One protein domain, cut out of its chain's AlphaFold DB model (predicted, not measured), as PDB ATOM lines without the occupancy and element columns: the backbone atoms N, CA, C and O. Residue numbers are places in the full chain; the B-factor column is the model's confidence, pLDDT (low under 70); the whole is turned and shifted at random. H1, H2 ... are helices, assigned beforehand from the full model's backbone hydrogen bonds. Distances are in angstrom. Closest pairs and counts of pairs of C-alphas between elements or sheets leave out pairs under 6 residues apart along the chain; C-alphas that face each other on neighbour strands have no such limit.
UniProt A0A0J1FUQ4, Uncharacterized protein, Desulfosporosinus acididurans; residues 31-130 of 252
ATOM      1  N   ARG A  31      58.376 -21.671  20.683       76.06
ATOM      2  CA  ARG A  31      57.589 -20.511  20.236       76.06
ATOM      3  C   ARG A  31      57.929 -20.152  18.788       76.06
ATOM      4  O   ARG A  31      59.078 -20.278  18.368       76.06
ATOM      5  N   TYR A  32      56.937 -19.674  18.045       83.25
ATOM      6  CA  TYR A  32      57.102 -19.096  16.712       83.25
ATOM      7  C   TYR A  32      56.179 -17.884  16.570       83.25
ATOM      8  O   TYR A  32      55.075 -17.868  17.115       83.25
ATOM      9  N   PHE A  33      56.641 -16.857  15.860       72.38
ATOM     10  CA  PHE A  33      55.791 -15.742  15.455       72.38
ATOM     11  C   PHE A  33      55.085 -16.113  14.158       72.38
ATOM     12  O   PHE A  33      55.737 -16.590  13.231       72.38
ATOM     13  N   VAL A  34      53.774 -15.893  14.095       77.50
ATOM     14  CA  VAL A  34      52.973 -16.112  12.886       77.50
ATOM     15  C   VAL A  34      52.565 -14.788  12.251       77.50
ATOM     16  O   VAL A  34      52.421 -13.781  12.948       77.50
ATOM     17  N   ASP A  35      52.394 -14.785  10.932       76.81
ATOM     18  CA  ASP A  35      51.765 -13.683  10.207       76.81
ATOM     19  C   ASP A  35      50.240 -13.673  10.401       76.81
ATOM     20  O   ASP A  35      49.667 -14.489  11.129       76.81
ATOM     21  N   LYS A  36      49.570 -12.705   9.765       65.62
ATOM     22  CA  LYS A  36      48.106 -12.557   9.826       65.62
ATOM     23  C   LYS A  36      47.358 -13.747   9.213       65.62
ATOM     24  O   LYS A  36      46.189 -13.931   9.531       65.62
ATOM     25  N   ASP A  37      48.039 -14.535   8.387       74.81
ATOM     26  CA  ASP A  37      47.513 -15.712   7.699       74.81
ATOM     27  C   ASP A  37      47.888 -17.021   8.430       74.81
ATOM     28  O   ASP A  37      47.531 -18.111   7.988       74.81
ATOM     29  N   GLY A  38      48.580 -16.927   9.575       72.19
ATOM     30  CA  GLY A  38      48.969 -18.061  10.413       72.19
ATOM     31  C   GLY A  38      50.280 -18.751  10.016       72.19
ATOM     32  O   GLY A  38      50.605 -19.787  10.602       72.19
ATOM     33  N   ASN A  39      51.058 -18.212   9.072       77.25
ATOM     34  CA  ASN A  39      52.330 -18.808   8.652       77.25
ATOM     35  C   ASN A  39      53.490 -18.364   9.557       77.25
ATOM     36  O   ASN A  39      53.573 -17.188   9.916       77.25
ATOM     37  N   PRO A  40      54.428 -19.262   9.914       77.62
ATOM     38  CA  PRO A  40      55.558 -18.921  10.770       77.62
ATOM     39  C   PRO A  40      56.538 -17.975  10.059       77.62
ATOM     40  O   PRO A  40      57.113 -18.308   9.025       77.62
ATOM     41  N   ILE A  41      56.761 -16.805  10.655       81.50
ATOM     42  CA  ILE A  41      57.722 -15.788  10.201       81.50
ATOM     43  C   ILE A  41      59.125 -16.089  10.750       81.50
ATOM     44  O   ILE A  41      60.132 -15.749  10.130       81.50
ATOM     45  N   THR A  42      59.211 -16.725  11.921       75.94
ATOM     46  CA  THR A  42      60.481 -17.030  12.594       75.94
ATOM     47  C   THR A  42      60.746 -18.525  12.668       75.94
ATOM     48  O   THR A  42      59.824 -19.342  12.695       75.94
ATOM     49  N   GLN A  43      62.028 -18.886  12.761       75.94
ATOM     50  CA  GLN A  43      62.412 -20.248  13.113       75.94
ATOM     51  C   GLN A  43      61.922 -20.595  14.532       75.94
ATOM     52  O   GLN A  43      61.776 -19.693  15.363       75.94
ATOM     53  N   PRO A  44      61.640 -21.880  14.804       79.12
ATOM     54  CA  PRO A  44      61.246 -22.339  16.128       79.12
ATOM     55  C   PRO A  44      62.329 -22.012  17.161       79.12
ATOM     56  O   PRO A  44      63.460 -22.480  17.048       79.12
ATOM     57  N   GLU A  45      61.972 -21.226  18.175       77.62
ATOM     58  CA  GLU A  45      62.847 -20.932  19.310       77.62
ATOM     59  C   GLU A  45      62.417 -21.753  20.523       77.62
ATOM     60  O   GLU A  45      61.253 -21.706  20.931       77.62
ATOM     61  N   GLU A  46      63.359 -22.474  21.130       79.06
ATOM     62  CA  GLU A  46      63.136 -23.093  22.433       79.06
ATOM     63  C   GLU A  46      63.019 -22.006  23.505       79.06
ATOM     64  O   GLU A  46      63.881 -21.135  23.641       79.06
ATOM     65  N   TYR A  47      61.946 -22.058  24.286       74.75
ATOM     66  CA  TYR A  47      61.724 -21.158  25.403       74.75
ATOM     67  C   TYR A  47      61.421 -21.960  26.663       74.75
ATOM     68  O   TYR A  47      60.557 -22.834  26.685       74.75
ATOM     69  N   VAL A  48      62.125 -21.630  27.742       73.75
ATOM     70  CA  VAL A  48      61.806 -22.131  29.074       73.75
ATOM     71  C   VAL A  48      60.862 -21.112  29.704       73.75
ATOM     72  O   VAL A  48      61.320 -20.008  30.002       73.75
ATOM     73  N   PRO A  49      59.568 -21.431  29.912       63.25
ATOM     74  CA  PRO A  49      58.696 -20.543  30.659       63.25
ATOM     75  C   PRO A  49      59.321 -20.281  32.017       63.25
ATOM     76  O   PRO A  49      59.579 -21.219  32.778       63.25
ATOM     77  N   GLU A  50      59.580 -19.004  32.306       62.41
ATOM     78  CA  GLU A  50      59.874 -18.575  33.664       62.41
ATOM     79  C   GLU A  50      58.680 -19.014  34.499       62.41
ATOM     80  O   GLU A  50      57.599 -18.423  34.446       62.41
ATOM     81  N   ARG A  51      58.842 -20.125  35.223       54.41
ATOM     82  CA  ARG A  51      57.852 -20.551  36.195       54.41
ATOM     83  C   ARG A  51      57.800 -19.428  37.207       54.41
ATOM     84  O   ARG A  51      58.692 -19.323  38.050       54.41
ATOM     85  N   SER A  52      56.771 -18.588  37.112       53.94
ATOM     86  CA  SER A  52      56.420 -17.702  38.209       53.94
ATOM     87  C   SER A  52      56.402 -18.589  39.448       53.94
ATOM     88  O   SER A  52      55.778 -19.658  39.389       53.94
ATOM     89  N   PRO A  53      57.151 -18.249  40.514       56.16
ATOM     90  CA  PRO A  53      57.150 -19.067  41.710       56.16
ATOM     91  C   PRO A  53      55.689 -19.255  42.076       56.16
ATOM     92  O   PRO A  53      54.959 -18.274  42.224       56.16
ATOM     93  N   ILE A  54      55.248 -20.513  42.098       55.31
ATOM     94  CA  ILE A  54      53.894 -20.863  42.499       55.31
ATOM     95  C   ILE A  54      53.808 -20.372  43.939       55.31
ATOM     96  O   ILE A  54      54.290 -21.045  44.852       55.31
ATOM     97  N   MET A  55      53.298 -19.152  44.135       53.69
ATOM     98  CA  MET A  55      53.034 -18.633  45.465       53.69
ATOM     99  C   MET A  55      52.088 -19.643  46.077       53.69
ATOM    100  O   MET A  55      51.001 -19.884  45.543       53.69
ATOM    101  N   ASN A  56      52.526 -20.290  47.155       71.31
ATOM    102  CA  ASN A  56      51.635 -21.205  47.830       71.31
ATOM    103  C   ASN A  56      50.402 -20.389  48.258       71.31
ATOM    104  O   ASN A  56      50.479 -19.193  48.562       71.31
ATOM    105  N   HIS A  57      49.245 -21.037  48.252       63.53
ATOM    106  CA  HIS A  57      47.981 -20.392  48.581       63.53
ATOM    107  C   HIS A  57      48.049 -19.648  49.936       63.53
ATOM    108  O   HIS A  57      47.464 -18.583  50.096       63.53
ATOM    109  N   GLN A  58      48.829 -20.146  50.898       71.81
ATOM    110  CA  GLN A  58      49.041 -19.533  52.212       71.81
ATOM    111  C   GLN A  58      49.757 -18.171  52.147       71.81
ATOM    112  O   GLN A  58      49.362 -17.246  52.859       71.81
ATOM    113  N   ASP A  59      50.761 -18.015  51.286       73.00
ATOM    114  CA  ASP A  59      51.499 -16.760  51.105       73.00
ATOM    115  C   ASP A  59      50.641 -15.715  50.387       73.00
ATOM    116  O   ASP A  59      50.667 -14.535  50.743       73.00
ATOM    117  N   TYR A  60      49.797 -16.157  49.448       71.94
ATOM    118  CA  TYR A  60      48.774 -15.307  48.835       71.94
ATOM    119  C   TYR A  60      47.791 -14.769  49.886       71.94
ATOM    120  O   TYR A  60      47.509 -13.569  49.921       71.94
ATOM    121  N   TRP A  61      47.315 -15.626  50.797       70.06
ATOM    122  CA  TRP A  61      46.414 -15.207  51.876       70.06
ATOM    123  C   TRP A  61      47.081 -14.258  52.872       70.06
ATOM    124  O   TRP A  61      46.465 -13.259  53.240       70.06
ATOM    125  N   LYS A  62      48.344 -14.494  53.245       75.25
ATOM    126  CA  LYS A  62      49.102 -13.576  54.113       75.25
ATOM    127  C   LYS A  62      49.296 -12.199  53.470       75.25
ATOM    128  O   LYS A  62      49.122 -11.185  54.143       75.25
ATOM    129  N   ALA A  63      49.602 -12.146  52.172       66.81
ATOM    130  CA  ALA A  63      49.696 -10.887  51.428       66.81
ATOM    131  C   ALA A  63      48.332 -10.178  51.312       66.81
ATOM    132  O   ALA A  63      48.232  -8.963  51.466       66.81
ATOM    133  N   ALA A  64      47.249 -10.928  51.106       65.06
ATOM    134  CA  ALA A  64      45.900 -10.369  51.088       65.06
ATOM    135  C   ALA A  64      45.447  -9.865  52.474       65.06
ATOM    136  O   ALA A  64      44.703  -8.886  52.566       65.06
ATOM    137  N   GLU A  65      45.877 -10.510  53.560       66.75
ATOM    138  CA  GLU A  65      45.605 -10.083  54.937       66.75
ATOM    139  C   GLU A  65      46.393  -8.835  55.335       66.75
ATOM    140  O   GLU A  65      45.812  -7.937  55.950       66.75
ATOM    141  N   SER A  66      47.656  -8.703  54.915       61.62
ATOM    142  CA  SER A  66      48.423  -7.469  55.141       61.62
ATOM    143  C   SER A  66      47.785  -6.263  54.434       61.62
ATOM    144  O   SER A  66      47.717  -5.175  55.006       61.62
ATOM    145  N   LEU A  67      47.188  -6.469  53.253       58.34
ATOM    146  CA  LEU A  67      46.418  -5.443  52.534       58.34
ATOM    147  C   LEU A  67      45.068  -5.112  53.195       58.34
ATOM    148  O   LEU A  67      44.563  -3.995  53.054       58.34
ATOM    149  N   LYS A  68      44.463  -6.043  53.946       57.53
ATOM    150  CA  LYS A  68      43.231  -5.775  54.716       57.53
ATOM    151  C   LYS A  68      43.486  -4.913  55.955       57.53
ATOM    152  O   LYS A  68      42.566  -4.209  56.373       57.53
ATOM    153  N   GLY A  69      44.705  -4.922  56.497       50.25
ATOM    154  CA  GLY A  69      45.090  -4.146  57.681       50.25
ATOM    155  C   GLY A  69      45.023  -2.625  57.504       50.25
ATOM    156  O   GLY A  69      44.942  -1.905  58.495       50.25
ATOM    157  N   ASN A  70      44.976  -2.121  56.266       51.22
ATOM    158  CA  ASN A  70      44.978  -0.680  55.987       51.22
ATOM    159  C   ASN A  70      43.574  -0.072  55.770       51.22
ATOM    160  O   ASN A  70      43.441   1.067  55.332       51.22
ATOM    161  N   LYS A  71      42.501  -0.823  56.061       53.09
ATOM    162  CA  LYS A  71      41.107  -0.368  55.870       53.09
ATOM    163  C   LYS A  71      40.567   0.525  56.994       53.09
ATOM    164  O   LYS A  71      39.481   1.073  56.847       53.09
ATOM    165  N   ASN A  72      41.324   0.681  58.079       48.44
ATOM    166  CA  ASN A  72      40.980   1.551  59.207       48.44
ATOM    167  C   ASN A  72      41.674   2.917  59.150       48.44
ATOM    168  O   ASN A  72      41.572   3.684  60.107       48.44
ATOM    169  N   ALA A  73      42.366   3.250  58.052       54.97
ATOM    170  CA  ALA A  73      42.672   4.647  57.794       54.97
ATOM    171  C   ALA A  73      41.329   5.381  57.772       54.97
ATOM    172  O   ALA A  73      40.457   5.054  56.968       54.97
ATOM    173  N   VAL A  74      41.122   6.301  58.712       55.53
ATOM    174  CA  VAL A  74      39.949   7.171  58.737       55.53
ATOM    175  C   VAL A  74      40.024   8.000  57.462       55.53
ATOM    176  O   VAL A  74      40.718   9.011  57.395       55.53
ATOM    177  N   ILE A  75      39.390   7.503  56.401       63.94
ATOM    178  CA  ILE A  75      39.263   8.210  55.138       63.94
ATOM    179  C   ILE A  75      38.297   9.351  55.441       63.94
ATOM    180  O   ILE A  75      37.080   9.165  55.421       63.94
ATOM    181  N   ASN A  76      38.847  10.508  55.815       77.56
ATOM    182  CA  ASN A  76      38.074  11.719  56.053       77.56
ATOM    183  C   ASN A  76      37.339  12.057  54.757       77.56
ATOM    184  O   ASN A  76      37.931  12.552  53.798       77.56
ATOM    185  N   LYS A  77      36.051  11.710  54.717       88.44
ATOM    186  CA  LYS A  77      35.168  11.993  53.593       88.44
ATOM    187  C   LYS A  77      35.172  13.510  53.355       88.44
ATOM    188  O   LYS A  77      34.886  14.245  54.302       88.44
ATOM    189  N   PRO A  78      35.496  13.980  52.140       93.06
ATOM    190  CA  PRO A  78      35.524  15.403  51.849       93.06
ATOM    191  C   PRO A  78      34.115  15.978  51.955       93.06
ATOM    192  O   PRO A  78      33.138  15.300  51.619       93.06
ATOM    193  N   THR A  79      34.001  17.220  52.419       95.62
ATOM    194  CA  THR A  79      32.701  17.895  52.443       95.62
ATOM    195  C   THR A  79      32.316  18.376  51.044       95.62
ATOM    196  O   THR A  79      33.145  18.440  50.130       95.62
ATOM    197  N   LYS A  80      31.036  18.720  50.867       96.06
ATOM    198  CA  LYS A  80      30.523  19.224  49.590       96.06
ATOM    199  C   LYS A  80      31.227  20.519  49.178       96.06
ATOM    200  O   LYS A  80      31.535  20.695  48.005       96.06
ATOM    201  N   GLU A  81      31.499  21.397  50.137       96.38
ATOM    202  CA  GLU A  81      32.121  22.706  49.928       96.38
ATOM    203  C   GLU A  81      33.565  22.549  49.448       96.38
ATOM    204  O   GLU A  81      33.959  23.165  48.463       96.38
ATOM    205  N   GLN A  82      34.321  21.645  50.077       95.75
ATOM    206  CA  GLN A  82      35.704  21.380  49.696       95.75
ATOM    207  C   GLN A  82      35.804  20.813  48.272       95.75
ATOM    208  O   GLN A  82      36.615  21.278  47.473       95.75
ATOM    209  N   LEU A  83      34.939  19.850  47.921       95.31
ATOM    210  CA  LEU A  83      34.895  19.310  46.559       95.31
ATOM    211  C   LEU A  83      34.437  20.347  45.526       95.31
ATOM    212  O   LEU A  83      34.897  20.297  44.387       95.31
ATOM    213  N   ALA A  84      33.557  21.279  45.900       94.38
ATOM    214  CA  ALA A  84      33.083  22.335  45.007       94.38
ATOM    215  C   ALA A  84      34.164  23.385  44.691       94.38
ATOM    216  O   ALA A  84      34.147  23.967  43.607       94.38
ATOM    217  N   GLU A  85      35.101  23.631  45.606       94.75
ATOM    218  CA  GLU A  85      36.276  24.472  45.341       94.75
ATOM    219  C   GLU A  85      37.321  23.723  44.513       94.75
ATOM    220  O   GLU A  85      37.816  24.237  43.508       94.75
ATOM    221  N   ASP A  86      37.601  22.476  44.886       94.94
ATOM    222  CA  ASP A  86      38.627  21.664  44.240       94.94
ATOM    223  C   ASP A  86      38.290  21.314  42.789       94.94
ATOM    224  O   ASP A  86      39.176  21.277  41.936       94.94
ATOM    225  N   ILE A  87      37.012  21.092  42.471       93.88
ATOM    226  CA  ILE A  87      36.596  20.762  41.103       93.88
ATOM    227  C   ILE A  87      36.795  21.929  40.121       93.88
ATOM    228  O   ILE A  87      36.899  21.686  38.918       93.88
ATOM    229  N   LYS A  88      36.874  23.173  40.617       91.00
ATOM    230  CA  LYS A  88      37.121  24.370  39.794       91.00
ATOM    231  C   LYS A  88      38.589  24.513  39.405       91.00
ATOM    232  O   LYS A  88      38.883  25.085  38.361       91.00
ATOM    233  N   THR A  89      39.501  24.024  40.242       89.25
ATOM    234  CA  THR A  89      40.946  24.263  40.100       89.25
ATOM    235  C   THR A  89      41.724  23.022  39.679       89.25
ATOM    236  O   THR A  89      42.738  23.156  38.997       89.25
ATOM    237  N   MET A  90      41.253  21.823  40.033       91.88
ATOM    238  CA  MET A  90      41.998  20.573  39.876       91.88
ATOM    239  C   MET A  90      41.241  19.523  39.055       91.88
ATOM    240  O   MET A  90      40.009  19.488  38.998       91.88
ATOM    241  N   GLY A  91      41.978  18.606  38.427       90.81
ATOM    242  CA  GLY A  91      41.460  17.394  37.787       90.81
ATOM    243  C   GLY A  91      40.989  16.336  38.798       90.81
ATOM    244  O   GLY A  91      41.493  16.262  39.913       90.81
ATOM    245  N   ASN A  92      40.069  15.440  38.413       91.25
ATOM    246  CA  ASN A  92      39.581  14.370  39.305       91.25
ATOM    247  C   ASN A  92      40.710  13.470  39.842       91.25
ATOM    248  O   ASN A  92      40.596  12.914  40.931       91.25
ATOM    249  N   GLU A  93      41.799  13.318  39.086       92.38
ATOM    250  CA  GLU A  93      42.976  12.569  39.529       92.38
ATOM    251  C   GLU A  93      43.779  13.304  40.612       92.38
ATOM    252  O   GLU A  93      44.255  12.683  41.559       92.38
ATOM    253  N   GLU A  94      43.899  14.623  40.508       94.06
ATOM    254  CA  GLU A  94      44.577  15.455  41.505       94.06
ATOM    255  C   GLU A  94      43.760  15.516  42.798       94.06
ATOM    256  O   GLU A  94      44.312  15.361  43.885       94.06
ATOM    257  N   ILE A  95      42.432  15.618  42.679       94.62
ATOM    258  CA  ILE A  95      41.504  15.520  43.814       94.62
ATOM    259  C   ILE A  95      41.656  14.157  44.506       94.62
ATOM    260  O   ILE A  95      41.767  14.083  45.728       94.62
ATOM    261  N   ALA A  96      41.729  13.069  43.733       92.81
ATOM    262  CA  ALA A  96      41.944  11.725  44.269       92.81
ATOM    263  C   ALA A  96      43.256  11.619  45.067       92.81
ATOM    264  O   ALA A  96      43.260  11.059  46.165       92.81
ATOM    265  N   LYS A  97      44.341  12.231  44.573       92.50
ATOM    266  CA  LYS A  97      45.626  12.309  45.288       92.50
ATOM    267  C   LYS A  97      45.524  13.162  46.560       92.50
ATOM    268  O   LYS A  97      45.962  12.699  47.611       92.50
ATOM    269  N   LYS A  98      44.892  14.344  46.503       94.00
ATOM    270  CA  LYS A  98      44.714  15.257  47.654       94.00
ATOM    271  C   LYS A  98      44.016  14.578  48.835       94.00
ATOM    272  O   LYS A  98      44.416  14.773  49.978       94.00
ATOM    273  N   TYR A  99      43.001  13.762  48.556       92.81
ATOM    274  CA  TYR A  99      42.222  13.068  49.584       92.81
ATOM    275  C   TYR A  99      42.689  11.637  49.878       92.81
ATOM    276  O   TYR A  99      42.083  10.966  50.714       92.81
ATOM    277  N   ASN A 100      43.749  11.163  49.214       90.00
ATOM    278  CA  ASN A 100      44.220   9.778  49.289       90.00
ATOM    279  C   ASN A 100      43.090   8.754  49.041       90.00
ATOM    280  O   ASN A 100      42.896   7.800  49.797       90.00
ATOM    281  N   MET A 101      42.296   8.986  47.992       91.56
ATOM    282  CA  MET A 101      41.160   8.142  47.608       91.56
ATOM    283  C   MET A 101      41.298   7.658  46.165       91.56
ATOM    284  O   MET A 101      42.004   8.244  45.353       91.56
ATOM    285  N   GLY A 102      40.578   6.591  45.812       90.62
ATOM    286  CA  GLY A 102      40.478   6.151  44.421       90.62
ATOM    287  C   GLY A 102      39.707   7.154  43.553       90.62
ATOM    288  O   GLY A 102      38.738   7.763  44.010       90.62
ATOM    289  N   ARG A 103      40.081   7.272  42.270       92.00
ATOM    290  CA  ARG A 103      39.392   8.137  41.285       92.00
ATOM    291  C   ARG A 103      37.883   7.869  41.229       92.00
ATOM    292  O   ARG A 103      37.095   8.808  41.214       92.00
ATOM    293  N   SER A 104      37.483   6.598  41.272       90.25
ATOM    294  CA  SER A 104      36.072   6.189  41.270       90.25
ATOM    295  C   SER A 104      35.322   6.641  42.528       90.25
ATOM    296  O   SER A 104      34.148   6.987  42.450       90.25
ATOM    297  N   THR A 105      35.996   6.692  43.682       92.44
ATOM    298  CA  THR A 105      35.409   7.178  44.939       92.44
ATOM    299  C   THR A 105      35.121   8.674  44.867       92.44
ATOM    300  O   THR A 105      34.034   9.103  45.244       92.44
ATOM    301  N   ILE A 106      36.059   9.461  44.328       94.25
ATOM    302  CA  ILE A 106      35.851  10.896  44.096       94.25
ATOM    303  C   ILE A 106      34.711  11.127  43.104       94.25
ATOM    304  O   ILE A 106      33.824  11.926  43.389       94.25
ATOM    305  N   ALA A 107      34.687  10.395  41.984       91.75
ATOM    306  CA  ALA A 107      33.603  10.494  41.006       91.75
ATOM    307  C   ALA A 107      32.231  10.234  41.649       91.75
ATOM    308  O   ALA A 107      31.297  11.001  41.432       91.75
ATOM    309  N   ARG A 108      32.133   9.216  42.517       93.25
ATOM    310  CA  ARG A 108      30.902   8.933  43.261       93.25
ATOM    311  C   ARG A 108      30.498  10.087  44.176       93.25
ATOM    312  O   ARG A 108      29.338  10.470  44.160       93.25
ATOM    313  N   TYR A 109      31.430  10.679  44.927       94.94
ATOM    314  CA  TYR A 109      31.103  11.817  45.794       94.94
ATOM    315  C   TYR A 109      30.669  13.061  45.019       94.94
ATOM    316  O   TYR A 109      29.758  13.755  45.463       94.94
ATOM    317  N   LEU A 110      31.272  13.335  43.860       94.44
ATOM    318  CA  LEU A 110      30.825  14.427  42.993       94.44
ATOM    319  C   LEU A 110      29.375  14.209  42.532       94.44
ATOM    320  O   LEU A 110      28.567  15.135  42.618       94.44
ATOM    321  N   CYS A 111      29.024  12.979  42.140       92.69
ATOM    322  CA  CYS A 111      27.648  12.604  41.810       92.69
ATOM    323  C   CYS A 111      26.703  12.728  43.016       92.69
ATOM    324  O   CYS A 111      25.675  13.392  42.899       92.69
ATOM    325  N   ASP A 112      27.067  12.159  44.171       94.19
ATOM    326  CA  ASP A 112      26.261  12.189  45.402       94.19
ATOM    327  C   ASP A 112      25.975  13.634  45.862       94.19
ATOM    328  O   ASP A 112      24.910  13.926  46.404       94.19
ATOM    329  N   TYR A 113      26.913  14.559  45.633       96.25
ATOM    330  CA  TYR A 113      26.762  15.974  45.981       96.25
ATOM    331  C   TYR A 113      26.110  16.840  44.898       96.25
ATOM    332  O   TYR A 113      25.832  18.020  45.160       96.25
ATOM    333  N   GLY A 114      25.840  16.277  43.717       93.88
ATOM    334  CA  GLY A 114      25.287  16.999  42.572       93.88
ATOM    335  C   GLY A 114      26.254  18.027  41.980       93.88
ATOM    336  O   GLY A 114      25.813  19.040  41.445       93.88
ATOM    337  N   LEU A 115      27.564  17.802  42.108       93.50
ATOM    338  CA  LEU A 115      28.600  18.670  41.553       93.50
ATOM    339  C   LEU A 115      28.943  18.195  40.138       93.50
ATOM    340  O   LEU A 115      29.525  17.126  39.953       93.50
ATOM    341  N   LYS A 116      28.576  18.991  39.133       86.31
ATOM    342  CA  LYS A 116      28.997  18.796  37.739       86.31
ATOM    343  C   LYS A 116      30.103  19.794  37.414       86.31
ATOM    344  O   LYS A 116      30.136  20.878  37.987       86.31
ATOM    345  N   ARG A 117      31.021  19.420  36.520       79.31
ATOM    346  CA  ARG A 117      31.948  20.395  35.937       79.31
ATOM    347  C   ARG A 117      31.186  21.246  34.942       79.31
ATOM    348  O   ARG A 117      30.428  20.704  34.141       79.31
ATOM    349  N   ASP A 118      31.419  22.546  35.007       75.94
ATOM    350  CA  ASP A 118      30.882  23.478  34.030       75.94
ATOM    351  C   ASP A 118      31.450  23.148  32.641       75.94
ATOM    352  O   ASP A 118      32.597  22.703  32.508       75.94
ATOM    353  N   GLU A 119      30.649  23.354  31.597       73.69
ATOM    354  CA  GLU A 119      31.021  23.070  30.201       73.69
ATOM    355  C   GLU A 119      32.312  23.799  29.784       73.69
ATOM    356  O   GLU A 119      33.114  23.283  29.005       73.69
ATOM    357  N   GLU A 120      32.567  24.961  30.387       72.25
ATOM    358  CA  GLU A 120      33.776  25.759  30.191       72.25
ATOM    359  C   GLU A 120      35.055  25.022  30.623       72.25
ATOM    360  O   GLU A 120      36.086  25.124  29.956       72.25
ATOM    361  N   TYR A 121      34.997  24.181  31.664       72.00
ATOM    362  CA  TYR A 121      36.136  23.341  32.049       72.00
ATOM    363  C   TYR A 121      36.486  22.334  30.948       72.00
ATOM    364  O   TYR A 121      37.661  22.107  30.656       72.00
ATOM    365  N   HIS A 122      35.472  21.716  30.336       69.75
ATOM    366  CA  HIS A 122      35.682  20.749  29.259       69.75
ATOM    367  C   HIS A 122      36.296  21.411  28.025       69.75
ATOM    368  O   HIS A 122      37.170  20.814  27.393       69.75
ATOM    369  N   LYS A 123      35.913  22.660  27.744       75.25
ATOM    370  CA  LYS A 123      36.518  23.470  26.686       75.25
ATOM    371  C   LYS A 123      37.996  23.773  26.975       75.25
ATOM    372  O   LYS A 123      38.847  23.464  26.145       75.25
ATOM    373  N   ASN A 124      38.317  24.229  28.187       75.94
ATOM    374  CA  ASN A 124      39.695  24.535  28.597       75.94
ATOM    375  C   ASN A 124      40.604  23.290  28.631       75.94
ATOM    376  O   ASN A 124      41.799  23.372  28.346       75.94
ATOM    377  N   LEU A 125      40.062  22.117  28.985       71.44
ATOM    378  CA  LEU A 125      40.810  20.855  28.961       71.44
ATOM    379  C   LEU A 125      41.114  20.403  27.522       71.44
ATOM    380  O   LEU A 125      42.201  19.890  27.260       71.44
ATOM    381  N   ALA A 126      40.164  20.595  26.600       71.62
ATOM    382  CA  ALA A 126      40.352  20.291  25.186       71.62
ATOM    383  C   ALA A 126      41.401  21.215  24.545       71.62
ATOM    384  O   ALA A 126      42.273  20.737  23.827       71.62
ATOM    385  N   GLU A 127      41.376  22.511  24.870       79.00
ATOM    386  CA  GLU A 127      42.365  23.486  24.392       79.00
ATOM    387  C   GLU A 127      43.784  23.147  24.880       79.00
ATOM    388  O   GLU A 127      44.704  23.069  24.068       79.00
ATOM    389  N   LYS A 128      43.958  22.805  26.166       76.25
ATOM    390  CA  LYS A 128      45.261  22.361  26.702       76.25
ATOM    391  C   LYS A 128      45.781  21.073  26.068       76.25
ATOM    392  O   LYS A 128      46.990  20.906  25.926       76.25
ATOM    393  N   LYS A 129      44.889  20.143  25.719       71.94
ATOM    394  CA  LYS A 129      45.280  18.907  25.032       71.94
ATOM    395  C   LYS A 129      45.770  19.206  23.614       71.94
ATOM    396  O   LYS A 129      46.816  18.701  23.226       71.94
ATOM    397  N   ASN A 130      45.077  20.093  22.901       72.44
ATOM    398  CA  ASN A 130      45.495  20.537  21.574       72.44
ATOM    399  C   ASN A 130      46.850  21.266  21.615       72.44
ATOM    400  O   ASN A 130      47.662  21.062  20.723       72.44
TER     401      ASN A 130
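AT A GLANCE: This is residues 31 to 130 of the 252 residues of an uncharacterized protein of Desulfosporosinus acididurans (UniProt A0A0J1FUQ4). A wide, open arch: a small cluster of three short helices, H2, H3 and H4, with H5 beyond it, is joined by a free-standing arm holding H1 to a loop-rich end without named elements, residues 31 to 56. The printed part has 100 residues with five named helices, H1 to H5 in order, and no named strand; the class is all helix. It is extended, radius of gyration of the C-alphas 23.9 A, and flat, spanning 63 by 45 by 18 A.

IN THESE COORDINATES: H1, residues 57 to 68, begins at C-alpha 57 (47.981, -20.392, 48.581) and is 16.5 A long. H2 is residues 80 to 89, H3 92 to 98, H4 103 to 112. H5, residues 119 to 130, is 17.0 A long and ends at C-alpha 130 (45.495, 20.537, 21.574).

HOW THE PARTS SIT: H3 and H4 touch, about perpendicular at 75 degrees; their closest C-alphas, of Ala 96 and Arg 103, are 5.3 A apart. H2 and H3 are close but not clearly touching, C-alphas of Asp 86 and Ile 95 closest at 6.8 A. H1 is apart from the other helices. Every O i to N i+4 pair is within hydrogen-bond range in H1, H3, H4 and H5; in H2, 4 of 6.

THE WHOLE: The printed part has no cut. The link H1 to H2 is long. Low confidence includes residues 49 to 55 and 63 to 75.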